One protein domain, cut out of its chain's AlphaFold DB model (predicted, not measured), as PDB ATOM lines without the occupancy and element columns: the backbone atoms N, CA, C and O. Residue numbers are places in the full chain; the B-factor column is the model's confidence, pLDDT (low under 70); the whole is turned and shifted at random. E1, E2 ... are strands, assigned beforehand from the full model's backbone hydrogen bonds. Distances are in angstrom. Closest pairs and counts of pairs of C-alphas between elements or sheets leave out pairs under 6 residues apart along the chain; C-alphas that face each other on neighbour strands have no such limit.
ATOM      1  N   ASP A   5       3.188 -11.976  12.650       51.66
ATOM      2  CA  ASP A   5       4.193 -12.774  11.944       51.66
ATOM      3  C   ASP A   5       4.709 -13.985  12.750       51.66
ATOM      4  O   ASP A   5       5.125 -14.977  12.169       51.66
ATOM      5  N   PHE A   6       4.679 -13.949  14.090       51.84
ATOM      6  CA  PHE A   6       5.137 -15.056  14.943       51.84
ATOM      7  C   PHE A   6       4.051 -16.117  15.182       51.84
ATOM      8  O   PHE A   6       4.358 -17.293  15.362       51.84
ATOM      9  N   LEU A   7       2.774 -15.723  15.148       48.91
ATOM     10  CA  LEU A   7       1.638 -16.654  15.193       48.91
ATOM     11  C   LEU A   7       1.440 -17.363  13.846       48.91
ATOM     12  O   LEU A   7       1.051 -18.523  13.839       48.91
ATOM     13  N   GLU A   8       1.814 -16.723  12.731       52.12
ATOM     14  CA  GLU A   8       1.954 -17.390  11.424       52.12
ATOM     15  C   GLU A   8       3.087 -18.438  11.416       52.12
ATOM     16  O   GLU A   8       3.042 -19.398  10.645       52.12
ATOM     17  N   ILE A   9       4.086 -18.301  12.297       57.97
ATOM     18  CA  ILE A   9       5.152 -19.299  12.494       57.97
ATOM     19  C   ILE A   9       4.675 -20.455  13.398       57.97
ATOM     20  O   ILE A   9       5.085 -21.601  13.200       57.97
ATOM     21  N   LEU A  10       3.784 -20.194  14.364       63.62
ATOM     22  CA  LEU A  10       3.268 -21.170  15.338       63.62
ATOM     23  C   LEU A  10       2.012 -21.894  14.827       63.62
ATOM     24  O   LEU A  10       0.914 -21.807  15.377       63.62
ATOM     25  N   ALA A  11       2.197 -22.653  13.753       77.69
ATOM     26  CA  ALA A  11       1.170 -23.516  13.192       77.69
ATOM     27  C   ALA A  11       1.205 -24.922  13.813       77.69
ATOM     28  O   ALA A  11       2.234 -25.395  14.299       77.69
ATOM     29  N   CYS A  12       0.083 -25.640  13.745       82.75
ATOM     30  CA  CYS A  12       0.013 -27.038  14.156       82.75
ATOM     31  C   CYS A  12       1.091 -27.867  13.425       82.75
ATOM     32  O   CYS A  12       1.064 -27.919  12.193       82.75
ATOM     33  N   PRO A  13       1.988 -28.580  14.131       80.38
ATOM     34  CA  PRO A  13       3.051 -29.362  13.490       80.38
ATOM     35  C   PRO A  13       2.502 -30.495  12.608       80.38
ATOM     36  O   PRO A  13       3.173 -30.952  11.685       80.38
ATOM     37  N   LEU A  14       1.258 -30.918  12.854       81.25
ATOM     38  CA  LEU A  14       0.572 -31.911  12.043       81.25
ATOM     39  C   LEU A  14      -0.043 -31.278  10.777       81.25
ATOM     40  O   LEU A  14       0.367 -31.564   9.664       81.25
ATOM     41  N   CYS A  15      -1.034 -30.399  10.902       83.75
ATOM     42  CA  CYS A  15      -1.800 -29.931   9.736       83.75
ATOM     43  C   CYS A  15      -1.411 -28.545   9.205       83.75
ATOM     44  O   CYS A  15      -1.970 -28.112   8.201       83.75
ATOM     45  N   LYS A  16      -0.481 -27.849   9.868       78.62
ATOM     46  CA  LYS A  16      -0.083 -26.461   9.579       78.62
ATOM     47  C   LYS A  16      -1.207 -25.424   9.653       78.62
ATOM     48  O   LYS A  16      -1.062 -24.329   9.130       78.62
ATOM     49  N   SER A  17      -2.322 -25.758  10.292       83.94
ATOM     50  CA  SER A  17      -3.393 -24.804  10.578       83.94
ATOM     51  C   SER A  17      -3.158 -24.078  11.900       83.94
ATOM     52  O   SER A  17      -2.346 -24.516  12.721       83.94
ATOM     53  N   ASP A  18      -3.925 -23.016  12.129       86.12
ATOM     54  CA  ASP A  18      -3.825 -22.192  13.328       86.12
ATOM     55  C   ASP A  18      -4.140 -22.971  14.613       86.12
ATOM     56  O   ASP A  18      -5.037 -23.830  14.668       86.12
ATOM     57  N   LEU A  19      -3.404 -22.640  15.671       86.50
ATOM     58  CA  LEU A  19      -3.623 -23.134  17.024       86.50
ATOM     59  C   LEU A  19      -4.346 -22.067  17.851       86.50
ATOM     60  O   LEU A  19      -4.082 -20.872  17.740       86.50
ATOM     61  N   ARG A  20      -5.243 -22.512  18.725       86.56
ATOM     62  CA  ARG A  20      -5.895 -21.694  19.742       86.56
ATOM     63  C   ARG A  20      -5.418 -22.144  21.116       86.56
ATOM     64  O   ARG A  20      -5.446 -23.333  21.413       86.56
ATOM     65  N   ILE A  21      -5.036 -21.193  21.957       86.38
ATOM     66  CA  ILE A  21      -4.735 -21.447  23.368       86.38
ATOM     67  C   ILE A  21      -6.056 -21.580  24.136       86.38
ATOM     68  O   ILE A  21      -6.935 -20.724  24.009       86.38
ATOM     69  N   ASP A  22      -6.190 -22.646  24.918       86.00
ATOM     70  CA  ASP A  22      -7.311 -22.898  25.820       86.00
ATOM     71  C   ASP A  22      -6.752 -23.319  27.191       86.00
ATOM     72  O   ASP A  22      -6.489 -24.490  27.449       86.00
ATOM     73  N   GLY A  23      -6.461 -22.338  28.052       86.81
ATOM     74  CA  GLY A  23      -5.790 -22.583  29.334       86.81
ATOM     75  C   GLY A  23      -4.376 -23.143  29.146       86.81
ATOM     76  O   GLY A  23      -3.532 -22.495  28.533       86.81
ATOM     77  N   GLU A  24      -4.136 -24.353  29.654       88.94
ATOM     78  CA  GLU A  24      -2.854 -25.072  29.570       88.94
ATOM     79  C   GLU A  24      -2.802 -26.059  28.390       88.94
ATOM     80  O   GLU A  24      -2.012 -27.002  28.385       88.94
ATOM     81  N   VAL A  25      -3.657 -25.891  27.376       89.12
ATOM     82  CA  VAL A  25      -3.607 -26.699  26.151       89.12
ATOM     83  C   VAL A  25      -3.667 -25.837  24.891       89.12
ATOM     84  O   VAL A  25      -4.392 -24.846  24.815       89.12
ATOM     85  N   LEU A  26      -2.928 -26.239  23.856       89.38
ATOM     86  CA  LEU A  26      -3.056 -25.695  22.505       89.38
ATOM     87  C   LEU A  26      -3.954 -26.610  21.687       89.38
ATOM     88  O   LEU A  26      -3.627 -27.770  21.438       89.38
ATOM     89  N   VAL A  27      -5.080 -26.080  21.234       89.50
ATOM     90  CA  VAL A  27      -6.064 -26.800  20.431       89.50
ATOM     91  C   VAL A  27      -5.951 -26.361  18.981       89.50
ATOM     92  O   VAL A  27      -6.041 -25.178  18.659       89.50
ATOM     93  N   CYS A  28      -5.789 -27.315  18.073       89.19
ATOM     94  CA  CYS A  28      -5.827 -27.033  16.649       89.19
ATOM     95  C   CYS A  28      -7.243 -26.654  16.200       89.19
ATOM     96  O   CYS A  28      -8.202 -27.385  16.448       89.19
ATOM     97  N   THR A  29      -7.364 -25.527  15.498       87.06
ATOM     98  CA  THR A  29      -8.646 -25.014  14.983       87.06
ATOM     99  C   THR A  29      -9.182 -25.819  13.795       87.06
ATOM    100  O   THR A  29     -10.368 -25.760  13.475       87.06
ATOM    101  N   HIS A  30      -8.328 -26.615  13.149       86.62
ATOM    102  CA  HIS A  30      -8.707 -27.442  12.015       86.62
ATOM    103  C   HIS A  30      -9.488 -28.671  12.487       86.62
ATOM    104  O   HIS A  30      -8.906 -29.619  13.014       86.62
ATOM    105  N   ALA A  31     -10.805 -28.678  12.264       82.56
ATOM    106  CA  ALA A  31     -11.707 -29.757  12.683       82.56
ATOM    107  C   ALA A  31     -11.282 -31.178  12.239       82.56
ATOM    108  O   ALA A  31     -11.432 -32.111  13.032       82.56
ATOM    109  N   PRO A  32     -10.701 -31.392  11.039       82.19
ATOM    110  CA  PRO A  32     -10.150 -32.690  10.656       82.19
ATOM    111  C   PRO A  32      -8.958 -33.123  11.507       82.19
ATOM    112  O   PRO A  32      -8.770 -34.322  11.676       82.19
ATOM    113  N   CYS A  33      -8.153 -32.187  12.018       86.06
ATOM    114  CA  CYS A  33      -6.979 -32.446  12.850       86.06
ATOM    115  C   CYS A  33      -7.366 -32.560  14.330       86.06
ATOM    116  O   CYS A  33      -7.137 -33.605  14.937       86.06
ATOM    117  N   GLY A  34      -7.943 -31.493  14.894       85.69
ATOM    118  CA  GLY A  34      -8.450 -31.430  16.267       85.69
ATOM    119  C   GLY A  34      -7.425 -31.740  17.363       85.69
ATOM    120  O   GLY A  34      -7.826 -32.006  18.494       85.69
ATOM    121  N   CYS A  35      -6.124 -31.745  17.038       89.38
ATOM    122  CA  CYS A  35      -5.061 -32.101  17.975       89.38
ATOM    123  C   CYS A  35      -5.036 -31.150  19.168       89.38
ATOM    124  O   CYS A  35      -5.217 -29.941  19.006       89.38
ATOM    125  N   ARG A  36      -4.770 -31.706  20.348       91.12
ATOM    126  CA  ARG A  36      -4.587 -30.957  21.587       91.12
ATOM    127  C   ARG A  36      -3.193 -31.240  22.128       91.12
ATOM    128  O   ARG A  36      -2.863 -32.391  22.409       91.12
ATOM    129  N   TYR A  37      -2.398 -30.191  22.249       90.56
ATOM    130  CA  TYR A  37      -1.049 -30.226  22.799       90.56
ATOM    131  C   TYR A  37      -1.100 -29.712  24.232       90.56
ATOM    132  O   TYR A  37      -1.701 -28.669  24.478       90.56
ATOM    133  N   ALA A  38      -0.506 -30.438  25.173       91.00
ATOM    134  CA  ALA A  38      -0.419 -29.982  26.555       91.00
ATOM    135  C   ALA A  38       0.675 -28.918  26.700       91.00
ATOM    136  O   ALA A  38       1.701 -28.981  26.025       91.00
ATOM    137  N   VAL A  39       0.462 -27.950  27.579       89.69
ATOM    138  CA  VAL A  39       1.470 -26.988  28.021       89.69
ATOM    139  C   VAL A  39       1.872 -27.391  29.432       89.69
ATOM    140  O   VAL A  39       1.015 -27.523  30.300       89.69
ATOM    141  N   GLN A  40       3.163 -27.623  29.648       87.94
ATOM    142  CA  GLN A  40       3.702 -27.979  30.956       87.94
ATOM    143  C   GLN A  40       4.826 -27.002  31.290       87.94
ATOM    144  O   GLN A  40       5.694 -26.770  30.453       87.94
ATOM    145  N   ASP A  41       4.801 -26.416  32.489       87.31
ATOM    146  CA  ASP A  41       5.825 -25.460  32.935       87.31
ATOM    147  C   ASP A  41       6.007 -24.263  31.972       87.31
ATOM    148  O   ASP A  41       7.122 -23.811  31.732       87.31
ATOM    149  N   ASP A  42       4.907 -23.767  31.388       81.25
ATOM    150  CA  ASP A  42       4.890 -22.708  30.354       81.25
ATOM    151  C   ASP A  42       5.555 -23.106  29.012       81.25
ATOM    152  O   ASP A  42       5.680 -22.295  28.096       81.25
ATOM    153  N   ILE A  43       5.934 -24.378  28.844       86.00
ATOM    154  CA  ILE A  43       6.531 -24.925  27.620       86.00
ATOM    155  C   ILE A  43       5.491 -25.790  26.888       86.00
ATOM    156  O   ILE A  43       5.068 -26.832  27.399       86.00
ATOM    157  N   PRO A  44       5.061 -25.410  25.670       83.62
ATOM    158  CA  PRO A  44       4.149 -26.235  24.888       83.62
ATOM    159  C   PRO A  44       4.795 -27.553  24.440       83.62
ATOM    160  O   PRO A  44       5.752 -27.548  23.660       83.62
ATOM    161  N   ASN A  45       4.228 -28.692  24.848       89.00
ATOM    162  CA  ASN A  45       4.590 -29.998  24.302       89.00
ATOM    163  C   ASN A  45       3.942 -30.179  22.920       89.00
ATOM    164  O   ASN A  45       2.862 -30.752  22.773       89.00
ATOM    165  N   MET A  46       4.626 -29.684  21.888       84.12
ATOM    166  CA  MET A  46       4.219 -29.821  20.486       84.12
ATOM    167  C   MET A  46       4.661 -31.151  19.844       84.12
ATOM    168  O   MET A  46       4.747 -31.241  18.616       84.12
ATOM    169  N   LEU A  47       4.935 -32.196  20.634       86.81
ATOM    170  CA  LEU A  47       5.220 -33.529  20.104       86.81
ATOM    171  C   LEU A  47       3.930 -34.176  19.596       86.81
ATOM    172  O   LEU A  47       2.940 -34.331  20.306       86.81
ATOM    173  N   VAL A  48       3.934 -34.561  18.322       82.31
ATOM    174  CA  VAL A  48       2.743 -35.094  17.643       82.31
ATOM    175  C   VAL A  48       2.349 -36.487  18.154       82.31
ATOM    176  O   VAL A  48       1.195 -36.901  18.045       82.31
ATOM    177  N   GLU A  49       3.309 -37.219  18.713       82.31
ATOM    178  CA  GLU A  49       3.100 -38.542  19.301       82.31
ATOM    179  C   GLU A  49       2.356 -38.451  20.638       82.31
ATOM    180  O   GLU A  49       1.377 -39.180  20.823       82.31
ATOM    181  N   ASP A  50       2.730 -37.489  21.486       85.94
ATOM    182  CA  ASP A  50       2.105 -37.228  22.792       85.94
ATOM    183  C   ASP A  50       0.793 -36.439  22.697       85.94
ATOM    184  O   ASP A  50      -0.028 -36.459  23.616       85.94
ATOM    185  N   ALA A  51       0.564 -35.741  21.584       88.12
ATOM    186  CA  ALA A  51      -0.642 -34.951  21.385       88.12
ATOM    187  C   ALA A  51      -1.914 -35.816  21.396       88.12
ATOM    188  O   ALA A  51      -2.020 -36.833  20.692       88.12
ATOM    189  N   ALA A  52      -2.935 -35.345  22.117       88.62
ATOM    190  CA  ALA A  52      -4.256 -35.955  22.086       88.62
ATOM    191  C   ALA A  52      -4.922 -35.671  20.733       88.62
ATOM    192  O   ALA A  52      -4.961 -34.534  20.260       88.62
ATOM    193  N   ARG A  53      -5.454 -36.718  20.099       88.69
ATOM    194  CA  ARG A  53      -5.946 -36.699  18.713       88.69
ATOM    195  C   ARG A  53      -7.390 -37.187  18.649       88.69
ATOM    196  O   ARG A  53      -7.642 -38.250  18.075       88.69
ATOM    197  N   PRO A  54      -8.343 -36.449  19.239       88.88
ATOM    198  CA  PRO A  54      -9.736 -36.858  19.238       88.88
ATOM    199  C   PRO A  54     -10.289 -36.853  17.810       88.88
ATOM    200  O   PRO A  54     -10.127 -35.902  17.046       88.88
ATOM    201  N   CYS A  55     -10.967 -37.928  17.437       86.19
ATOM    202  CA  CYS A  55     -11.661 -38.018  16.167       86.19
ATOM    203  C   CYS A  55     -12.910 -37.111  16.178       86.19
ATOM    204  O   CYS A  55     -13.741 -37.256  17.077       86.19
ATOM    205  N   PRO A  56     -13.131 -36.250  15.165       83.75
ATOM    206  CA  PRO A  56     -14.288 -35.355  15.110       83.75
ATOM    207  C   PRO A  56     -15.627 -36.100  15.009       83.75
ATOM    208  O   PRO A  56     -16.658 -35.554  15.384       83.75
ATOM    209  N   LYS A  57     -15.631 -37.353  14.531       83.12
ATOM    210  CA  LYS A  57     -16.852 -38.165  14.414       83.12
ATOM    211  C   LYS A  57     -17.269 -38.861  15.708       83.12
ATOM    212  O   LYS A  57     -18.454 -39.093  15.903       83.12
ATOM    213  N   CYS A  58     -16.322 -39.278  16.549       87.56
ATOM    214  CA  CYS A  58     -16.621 -40.186  17.666       87.56
ATOM    215  C   CYS A  58     -15.887 -39.875  18.978       87.56
ATOM    216  O   CYS A  58     -16.080 -40.603  19.951       87.56
ATOM    217  N   GLY A  59     -15.038 -38.844  19.004       83.50
ATOM    218  CA  GLY A  59     -14.265 -38.408  20.171       83.50
ATOM    219  C   GLY A  59     -13.077 -39.300  20.544       83.50
ATOM    220  O   GLY A  59     -12.278 -38.908  21.385       83.50
ATOM    221  N   GLU A  60     -12.935 -40.471  19.918       87.81
ATOM    222  CA  GLU A  60     -11.877 -41.434  20.234       87.81
ATOM    223  C   GLU A  60     -10.512 -40.977  19.717       87.81
ATOM    224  O   GLU A  60     -10.425 -40.396  18.630       87.81
ATOM    225  N   ASN A  61      -9.440 -41.297  20.442       87.50
ATOM    226  CA  ASN A  61      -8.089 -40.967  19.999       87.50
ATOM    227  C   ASN A  61      -7.697 -41.771  18.752       87.50
ATOM    228  O   ASN A  61      -7.714 -43.006  18.738       87.50
ATOM    229  N   ARG A  62      -7.330 -41.056  17.684       87.62
ATOM    230  CA  ARG A  62      -6.770 -41.667  16.477       87.62
ATOM    231  C   ARG A  62      -5.386 -42.236  16.771       87.62
ATOM    232  O   ARG A  62      -4.612 -41.638  17.516       87.62
ATOM    233  N   LYS A  63      -5.069 -43.368  16.151       86.81
ATOM    234  CA  LYS A  63      -3.774 -44.038  16.280       86.81
ATOM    235  C   LYS A  63      -2.935 -43.809  15.031       86.81
ATOM    236  O   LYS A  63      -3.480 -43.728  13.933       86.81
ATOM    237  N   TRP A  64      -1.624 -43.696  15.225       83.31
ATOM    238  CA  TRP A  64      -0.665 -43.719  14.126       83.31
ATOM    239  C   TRP A  64      -0.617 -45.119  13.523       83.31
ATOM    240  O   TRP A  64      -0.550 -46.108  14.255       83.31
ATOM    241  N   GLU A  65      -0.664 -45.193  12.200       78.44
ATOM    242  CA  GLU A  65      -0.292 -46.404  11.480       78.44
ATOM    243  C   GLU A  65       1.244 -46.429  11.361       78.44
ATOM    244  O   GLU A  65       1.815 -45.462  10.864       78.44
ATOM    245  N   PRO A  66       1.931 -47.487  11.827       67.31
ATOM    246  CA  PRO A  66       3.396 -47.520  11.919       67.31
ATOM    247  C   PRO A  66       4.123 -47.365  10.570       67.31
ATOM    248  O   PRO A  66       5.272 -46.937  10.553       67.31
ATOM    249  N   ASP A  67       3.446 -47.649   9.453       65.62
ATOM    250  CA  ASP A  67       4.003 -47.600   8.094       65.62
ATOM    251  C   ASP A  67       3.368 -46.515   7.206       65.62
ATOM    252  O   ASP A  67       3.576 -46.497   5.990       65.62
ATOM    253  N   ALA A  68       2.562 -45.616   7.774       64.94
ATOM    254  CA  ALA A  68       1.891 -44.579   7.002       64.94
ATOM    255  C   ALA A  68       1.935 -43.224   7.708       64.94
ATOM    256  O   ALA A  68       1.735 -43.118   8.915       64.94
ATOM    257  N   ASP A  69       2.078 -42.150   6.925       73.94
ATOM    258  CA  ASP A  69       1.821 -40.775   7.367       73.94
ATOM    259  C   ASP A  69       0.298 -40.559   7.576       73.94
ATOM    260  O   ASP A  69      -0.293 -39.591   7.097       73.94
ATOM    261  N   SER A  70      -0.396 -41.493   8.235       81.69
ATOM    262  CA  SER A  70      -1.832 -41.436   8.483       81.69
ATOM    263  C   SER A  70      -2.228 -41.829   9.901       81.69
ATOM    264  O   SER A  70      -1.684 -42.730  10.536       81.69
ATOM    265  N   LEU A  71      -3.236 -41.107  10.378       85.56
ATOM    266  CA  LEU A  71      -3.930 -41.313  11.632       85.56
ATOM    267  C   LEU A  71      -5.264 -41.978  11.346       85.56
ATOM    268  O   LEU A  71      -6.116 -41.382  10.687       85.56
ATOM    269  N   THR A  72      -5.488 -43.155  11.908       87.25
ATOM    270  CA  THR A  72      -6.753 -43.866  11.741       87.25
ATOM    271  C   THR A  72      -7.459 -44.005  13.083       87.25
ATOM    272  O   THR A  72      -6.870 -44.367  14.106       87.25
ATOM    273  N   CYS A  73      -8.744 -43.662  13.108       88.69
ATOM    274  CA  CYS A  73      -9.581 -43.856  14.279       88.69
ATOM    275  C   CYS A  73      -9.965 -45.340  14.409       88.69
ATOM    276  O   CYS A  73     -10.673 -45.846  13.536       88.69
ATOM    277  N   PRO A  74      -9.608 -46.030  15.508       86.19
ATOM    278  CA  PRO A  74      -9.933 -47.447  15.683       86.19
ATOM    279  C   PRO A  74     -11.434 -47.711  15.891       86.19
ATOM    280  O   PRO A  74     -11.876 -48.844  15.754       86.19
ATOM    281  N   LYS A  75     -12.222 -46.681  16.236       87.75
ATOM    282  CA  LYS A  75     -13.646 -46.814  16.574       87.75
ATOM    283  C   LYS A  75     -14.588 -46.595  15.391       87.75
ATOM    284  O   LYS A  75     -15.587 -47.290  15.278       87.75
ATOM    285  N   CYS A  76     -14.310 -45.610  14.535       88.69
ATOM    286  CA  CYS A  76     -15.186 -45.257  13.409       88.69
ATOM    287  C   CYS A  76     -14.520 -45.376  12.030       88.69
ATOM    288  O   CYS A  76     -15.182 -45.126  11.028       88.69
ATOM    289  N   GLY A  77     -13.227 -45.709  11.966       82.75
ATOM    290  CA  GLY A  77     -12.491 -45.839  10.705       82.75
ATOM    291  C   GLY A  77     -12.131 -44.513  10.030       82.75
ATOM    292  O   GLY A  77     -11.615 -44.523   8.917       82.75
ATOM    293  N   GLU A  78     -12.378 -43.366  10.675       85.00
ATOM    294  CA  GLU A  78     -11.989 -42.064  10.127       85.00
ATOM    295  C   GLU A  78     -10.470 -41.984   9.964       85.00
ATOM    296  O   GLU A  78      -9.728 -42.092  10.947       85.00
ATOM    297  N   LYS A  79     -10.029 -41.740   8.731       82.06
ATOM    298  CA  LYS A  79      -8.623 -41.610   8.370       82.06
ATOM    299  C   LYS A  79      -8.276 -40.145   8.136       82.06
ATOM    300  O   LYS A  79      -8.911 -39.463   7.338       82.06
ATOM    301  N   PHE A  80      -7.248 -39.668   8.820       83.38
ATOM    302  CA  PHE A  80      -6.627 -38.374   8.586       83.38
ATOM    303  C   PHE A  80      -5.230 -38.619   8.023       83.38
ATOM    304  O   PHE A  80      -4.388 -39.219   8.684       83.38
ATOM    305  N   VAL A  81      -4.986 -38.181   6.791       80.06
ATOM    306  CA  VAL A  81      -3.663 -38.281   6.171       80.06
ATOM    307  C   VAL A  81      -2.875 -37.034   6.539       80.06
ATOM    308  O   VAL A  81      -3.289 -35.913   6.238       80.06
ATOM    309  N   TRP A  82      -1.745 -37.236   7.203       73.62
ATOM    310  CA  TRP A  82      -0.781 -36.186   7.451       73.62
ATOM    311  C   TRP A  82      -0.097 -35.839   6.132       73.62
ATOM    312  O   TRP A  82       0.628 -36.643   5.550       73.62
TER     313      TRP A  82
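Overview. This is residues 5 to 82 of the 90 residues of an uncharacterized protein of Candidatus Brocadiae bacterium (UniProt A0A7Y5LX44). With little regular structure, two small sheets, a meander of E1, E2 and E3, each strand the antiparallel neighbour of the one before, and an antiparallel hairpin of E4 and E5, sit toward opposite ends of the long axis. Of 78 printed residues, 19 are in five named strands, E1 to E5 in chain order, with no named helix: all strand. It is compact, with radius of gyration of the C-alphas 12.5 A, yet elongated, spanning 35 by 22 by 21 A.

Along the chain. E1, residues 19 to 22, begins at C-alpha 19 (-3.623, -23.134, 17.024). E2 is residues 25 to 28; E3, residues 36 to 40, is 12.9 A long. E4 is residues 70 to 72; E5, residues 79 to 81, ends at C-alpha 81 (-3.663, -38.281, 6.171).

Arrangement. Hairpin E1 and E2 has N 20 and O 27 within hydrogen-bond range, 2.8 A; hairpin E2 and E3, N 26 and O 37, 2.8 A; hairpin E4 and E5, N 71 and O 80, 2.8 A. E3 and E4 are apart.

Size, cuts and confidence. The printed part has no cut. The link E3 to E4, 29 residues, is long. Residues 5 to 10 and 66 to 68 have pLDDT under 70.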